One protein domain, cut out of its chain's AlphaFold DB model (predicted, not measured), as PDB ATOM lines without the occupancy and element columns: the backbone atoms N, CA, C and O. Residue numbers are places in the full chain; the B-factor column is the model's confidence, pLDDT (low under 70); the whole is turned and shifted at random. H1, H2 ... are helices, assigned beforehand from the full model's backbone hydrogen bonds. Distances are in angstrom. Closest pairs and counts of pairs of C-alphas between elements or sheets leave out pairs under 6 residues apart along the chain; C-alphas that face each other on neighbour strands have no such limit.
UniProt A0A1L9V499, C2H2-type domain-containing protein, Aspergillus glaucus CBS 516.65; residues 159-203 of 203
ATOM      1  N   LEU A 159     129.234  77.954 372.899       76.19
ATOM      2  CA  LEU A 159     128.978  77.510 374.265       76.19
ATOM      3  C   LEU A 159     129.364  78.633 375.238       76.19
ATOM      4  O   LEU A 159     130.419  79.244 375.074       76.19
ATOM      5  N   PRO A 160     128.550  78.910 376.268       79.44
ATOM      6  CA  PRO A 160     128.911  79.886 377.280       79.44
ATOM      7  C   PRO A 160     130.133  79.382 378.057       79.44
ATOM      8  O   PRO A 160     130.041  78.445 378.858       79.44
ATOM      9  N   MET A 161     131.282  80.000 377.794       86.81
ATOM     10  CA  MET A 161     132.557  79.720 378.452       86.81
ATOM     11  C   MET A 161     132.780  80.692 379.619       86.81
ATOM     12  O   MET A 161     132.247  81.802 379.639       86.81
ATOM     13  N   LEU A 162     133.527  80.243 380.621       87.38
ATOM     14  CA  LEU A 162     134.088  81.062 381.691       87.38
ATOM     15  C   LEU A 162     135.369  81.759 381.198       87.38
ATOM     16  O   LEU A 162     135.919  81.405 380.156       87.38
ATOM     17  N   GLU A 163     135.855  82.746 381.953       90.31
ATOM     18  CA  GLU A 163     137.077  83.504 381.620       90.31
ATOM     19  C   GLU A 163     138.334  82.621 381.562       90.31
ATOM     20  O   GLU A 163     139.280  82.927 380.843       90.31
ATOM     21  N   ASP A 164     138.324  81.496 382.280       88.19
ATOM     22  CA  ASP A 164     139.386  80.484 382.288       88.19
ATOM     23  C   ASP A 164     139.331  79.525 381.082       88.19
ATOM     24  O   ASP A 164     140.144  78.606 380.978       88.19
ATOM     25  N   GLY A 165     138.369  79.712 380.172       87.38
ATOM     26  CA  GLY A 165     138.154  78.848 379.016       87.38
ATOM     27  C   GLY A 165     137.424  77.538 379.332       87.38
ATOM     28  O   GLY A 165     137.284  76.691 378.448       87.38
ATOM     29  N   THR A 166     136.932  77.336 380.557       86.44
ATOM     30  CA  THR A 166     136.111  76.165 380.896       86.44
ATOM     31  C   THR A 166     134.632  76.405 380.585       86.44
ATOM     32  O   THR A 166     134.152  77.535 380.508       86.44
ATOM     33  N   VAL A 167     133.864  75.336 380.357       83.62
ATOM     34  CA  VAL A 167     132.438  75.451 380.013       83.62
ATOM     35  C   VAL A 167     131.614  75.801 381.253       83.62
ATOM     36  O   VAL A 167     131.628  75.089 382.259       83.62
ATOM     37  N   ASN A 168     130.792  76.849 381.167       86.56
ATOM     38  CA  ASN A 168     129.866  77.198 382.238       86.56
ATOM     39  C   ASN A 168     128.639  76.271 382.215       86.56
ATOM     40  O   ASN A 168     127.595  76.585 381.637       86.56
ATOM     41  N   HIS A 169     128.724  75.125 382.896       83.25
ATOM     42  CA  HIS A 169     127.646  74.127 382.936       83.25
ATOM     43  C   HIS A 169     126.288  74.664 383.425       83.25
ATOM     44  O   HIS A 169     125.249  74.071 383.120       83.25
ATOM     45  N   LYS A 170     126.258  75.752 384.208       83.94
ATOM     46  CA  LYS A 170     125.005  76.386 384.649       83.94
ATOM     47  C   LYS A 170     124.360  77.176 383.511       83.94
ATOM     48  O   LYS A 170     123.144  77.102 383.345       83.94
ATOM     49  N   ALA A 171     125.166  77.889 382.727       85.31
ATOM     50  CA  ALA A 171     124.702  78.622 381.554       85.31
ATOM     51  C   ALA A 171     124.264  77.666 380.433       85.31
ATOM     52  O   ALA A 171     123.168  77.833 379.907       85.31
ATOM     53  N   VAL A 172     125.027  76.597 380.163       83.88
ATOM     54  CA  VAL A 172     124.632  75.545 379.203       83.88
ATOM     55  C   VAL A 172     123.284  74.928 379.582       83.88
ATOM     56  O   VAL A 172     122.407  74.781 378.736       83.88
ATOM     57  N   ARG A 173     123.072  74.621 380.872       85.31
ATOM     58  CA  ARG A 173     121.783  74.089 381.339       85.31
ATOM     59  C   ARG A 173     120.621  75.049 381.106       85.31
ATOM     60  O   ARG A 173     119.528  74.588 380.801       85.31
ATOM     61  N   ARG A 174     120.843  76.354 381.262       85.50
ATOM     62  CA  ARG A 174     119.813  77.365 381.003       85.50
ATOM     63  C   ARG A 174     119.457  77.417 379.518       85.50
ATOM     64  O   ARG A 174     118.285  77.286 379.204       85.50
ATOM     65  N   VAL A 175     120.455  77.487 378.635       84.94
ATOM     66  CA  VAL A 175     120.243  77.501 377.174       84.94
ATOM     67  C   VAL A 175     119.498  76.249 376.707       84.94
ATOM     68  O   VAL A 175     118.537  76.348 375.954       84.94
ATOM     69  N   ALA A 176     119.880  75.071 377.205       84.50
ATOM     70  CA  ALA A 176     119.192  73.827 376.873       84.50
ATOM     71  C   ALA A 176     117.718  73.831 377.333       84.50
ATOM     72  O   ALA A 176     116.848  73.394 376.586       84.50
ATOM     73  N   LEU A 177     117.417  74.356 378.529       84.12
ATOM     74  CA  LEU A 177     116.032  74.509 378.996       84.12
ATOM     75  C   LEU A 177     115.244  75.516 378.146       84.12
ATOM     76  O   LEU A 177     114.084  75.248 377.836       84.12
ATOM     77  N   ASP A 178     115.869  76.621 377.736       84.06
ATOM     78  CA  ASP A 178     115.252  77.636 376.869       84.06
ATOM     79  C   ASP A 178     114.949  77.074 375.466       84.06
ATOM     80  O   ASP A 178     113.933  77.411 374.865       84.06
ATOM     81  N   GLN A 179     115.768  76.134 374.981       83.25
ATOM     82  CA  GLN A 179     115.527  75.365 373.752       83.25
ATOM     83  C   GLN A 179     114.519  74.210 373.935       83.25
ATOM     84  O   GLN A 179     114.334  73.390 373.036       83.25
ATOM     85  N   GLY A 180     113.880  74.094 375.104       84.94
ATOM     86  CA  GLY A 180     112.914  73.033 375.403       84.94
ATOM     87  C   GLY A 180     113.541  71.648 375.603       84.94
ATOM     88  O   GLY A 180     112.827  70.641 375.635       84.94
ATOM     89  N   GLN A 181     114.864  71.559 375.755       84.31
ATOM     90  CA  GLN A 181     115.534  70.298 376.035       84.31
ATOM     91  C   GLN A 181     115.368  69.897 377.503       84.31
ATOM     92  O   GLN A 181     115.389  70.704 378.433       84.31
ATOM     93  N   ARG A 182     115.239  68.589 377.731       81.31
ATOM     94  CA  ARG A 182     115.104  68.019 379.073       81.31
ATOM     95  C   ARG A 182     116.472  67.693 379.662       81.31
ATOM     96  O   ARG A 182     117.231  66.931 379.069       81.31
ATOM     97  N   ILE A 183     116.721  68.162 380.883       84.75
ATOM     98  CA  ILE A 183     117.921  67.837 381.665       84.75
ATOM     99  C   ILE A 183     117.501  67.111 382.960       84.75
ATOM    100  O   ILE A 183     116.670  67.644 383.693       84.75
ATOM    101  N   PRO A 184     118.042  65.915 383.271       84.94
ATOM    102  CA  PRO A 184     118.970  65.145 382.450       84.94
ATOM    103  C   PRO A 184     118.296  64.588 381.187       84.94
ATOM    104  O   PRO A 184     117.131  64.175 381.211       84.94
ATOM    105  N   CYS A 185     119.039  64.558 380.080       82.62
ATOM    106  CA  CYS A 185     118.601  63.951 378.832       82.62
ATOM    107  C   CYS A 185     118.370  62.443 379.026       82.62
ATOM    108  O   CYS A 185     118.817  61.834 380.005       82.62
ATOM    109  N   LYS A 186     117.642  61.814 378.095       82.75
ATOM    110  CA  LYS A 186     117.224  60.405 378.224       82.75
ATOM    111  C   LYS A 186     118.413  59.455 378.437       82.75
ATOM    112  O   LYS A 186     118.303  58.527 379.239       82.75
ATOM    113  N   SER A 187     119.541  59.702 377.768       82.88
ATOM    114  CA  SER A 187     120.762  58.894 377.892       82.88
ATOM    115  C   SER A 187     121.402  59.029 379.276       82.88
ATOM    116  O   SER A 187     121.648  58.020 379.934       82.88
ATOM    117  N   CYS A 188     121.579  60.255 379.772       84.50
ATOM    118  CA  CYS A 188     122.149  60.516 381.096       84.50
ATOM    119  C   CYS A 188     121.255  59.984 382.223       84.50
ATOM    120  O   CYS A 188     121.741  59.346 383.159       84.50
ATOM    121  N   ARG A 189     119.930  60.124 382.075       83.56
ATOM    122  CA  ARG A 189     118.949  59.540 382.999       83.56
ATOM    123  C   ARG A 189     119.068  58.015 383.073       83.56
ATOM    124  O   ARG A 189     119.024  57.464 384.168       83.56
ATOM    125  N   LYS A 190     119.245  57.334 381.932       87.31
ATOM    126  CA  LYS A 190     119.450  55.874 381.875       87.31
ATOM    127  C   LYS A 190     120.790  55.463 382.493       87.31
ATOM    128  O   LYS A 190     120.854  54.449 383.179       87.31
ATOM    129  N   ALA A 191     121.834  56.261 382.284       83.81
ATOM    130  CA  ALA A 191     123.170  56.017 382.820       83.81
ATOM    131  C   ALA A 191     123.324  56.373 384.313       83.81
ATOM    132  O   ALA A 191     124.383  56.103 384.874       83.81
ATOM    133  N   LYS A 192     122.306  56.978 384.948       82.69
ATOM    134  CA  LYS A 192     122.381  57.560 386.302       82.69
ATOM    135  C   LYS A 192     123.561  58.537 386.462       82.69
ATOM    136  O   LYS A 192     124.194  58.579 387.512       82.69
ATOM    137  N   LYS A 193     123.861  59.303 385.411       79.12
ATOM    138  CA  LYS A 193     124.899  60.347 385.404       79.12
ATOM    139  C   LYS A 193     124.268  61.702 385.111       79.12
ATOM    140  O   LYS A 193     123.221  61.774 384.465       79.12
ATOM    141  N   ASP A 194     124.921  62.772 385.543       73.06
ATOM    142  CA  ASP A 194     124.521  64.127 385.178       73.06
ATOM    143  C   ASP A 194     124.992  64.470 383.763       73.06
ATOM    144  O   ASP A 194     126.135  64.196 383.397       73.06
ATOM    145  N   CYS A 195     124.143  65.150 382.982       70.25
ATOM    146  CA  CYS A 195     124.504  65.614 381.634       70.25
ATOM    147  C   CYS A 195     125.762  66.481 381.615       70.25
ATOM    148  O   CYS A 195     126.459  66.515 380.610       70.25
ATOM    149  N   ALA A 196     126.066  67.160 382.723       61.81
ATOM    150  CA  ALA A 196     127.246  68.006 382.851       61.81
ATOM    151  C   ALA A 196     128.571  67.219 382.865       61.81
ATOM    152  O   ALA A 196     129.611  67.820 382.639       61.81
ATOM    153  N   GLN A 197     128.552  65.906 383.125       56.91
ATOM    154  CA  GLN A 197     129.768  65.083 383.205       56.91
ATOM    155  C   GLN A 197     130.093  64.331 381.912       56.91
ATOM    156  O   GLN A 197     131.196  63.814 381.756       56.91
ATOM    157  N   THR A 198     129.145  64.231 380.985       53.38
ATOM    158  CA  THR A 198     129.401  63.646 379.671       53.38
ATOM    159  C   THR A 198     129.677  64.766 378.687       53.38
ATOM    160  O   THR A 198     128.777  65.546 378.397       53.38
ATOM    161  N   ASN A 199     130.878  64.787 378.107       54.34
ATOM    162  CA  ASN A 199     131.285  65.658 376.990       54.34
ATOM    163  C   ASN A 199     130.437  65.485 375.701       54.34
ATOM    164  O   ASN A 199     130.829  65.942 374.638       54.34
ATOM    165  N   ASN A 200     129.266  64.845 375.777       52.03
ATOM    166  CA  ASN A 200     128.347  64.579 374.671       52.03
ATOM    167  C   ASN A 200     127.188  65.589 374.641       52.03
ATOM    168  O   ASN A 200     126.031  65.200 374.515       52.03
ATOM    169  N   PHE A 201     127.482  66.884 374.783       53.53
ATOM    170  CA  PHE A 201     126.501  67.937 374.466       53.53
ATOM    171  C   PHE A 201     126.460  68.283 372.965       53.53
ATOM    172  O   PHE A 201     125.664  69.119 372.560       53.53
ATOM    173  N   LEU A 202     127.279  67.618 372.145       45.69
ATOM    174  CA  LEU A 202     127.289  67.717 370.688       45.69
ATOM    175  C   LEU A 202     126.922  66.356 370.094       45.69
ATOM    176  O   LEU A 202     127.801  65.511 369.947       45.69
ATOM    177  N   MET A 203     125.629  66.141 369.836       38.09
ATOM    178  CA  MET A 203     125.057  65.302 368.764       38.09
ATOM    179  C   MET A 203     123.531  65.307 368.845       38.09
ATOM    180  O   MET A 203     122.992  65.003 369.935       38.09
TER     181      MET A 203
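Overview. This is residues 159 to 203 of the 203 residues of the protein "C2H2-type domain-containing protein" of Aspergillus glaucus CBS 516.65 (UniProt A0A1L9V499). There is little regular structure: the printed part is a loose-limbed arch, with a loop of residues 159 to 168 leading into helix H1 on one leg, the short helix H2 on the other leg, and the tail after H2 turning back toward the gap between the legs. The 45 printed residues have two named helices, H1 then H2, and no named strand; the class is all helix, though the helices hold 16 residues. The whole is only just compact, close to loose, with a radius of gyration of the C-alphas of 10.8 A, and elongated, spanning 33 by 20 by 17 A.

Along the chain. H1, residues 169 to 178, begins at C-alpha 169 (127.646, 74.127, 382.936) and measures 14.2 A. H2, residues 186 to 191, ends at C-alpha 191 (123.170, 56.017, 382.820).

Arrangement. A short link of 7 residues joins H1 and H2, which are apart. In H1 and H2 every O i to N i+4 pair is within hydrogen-bond range.

Size, cuts and confidence. The C-alphas farthest apart, Glu 163 and Lys 190, are 32.8 A apart. The printed part has no cut. Residues 192 to 203 hold no named element; pLDDT is under 70 at residues 196 to 203.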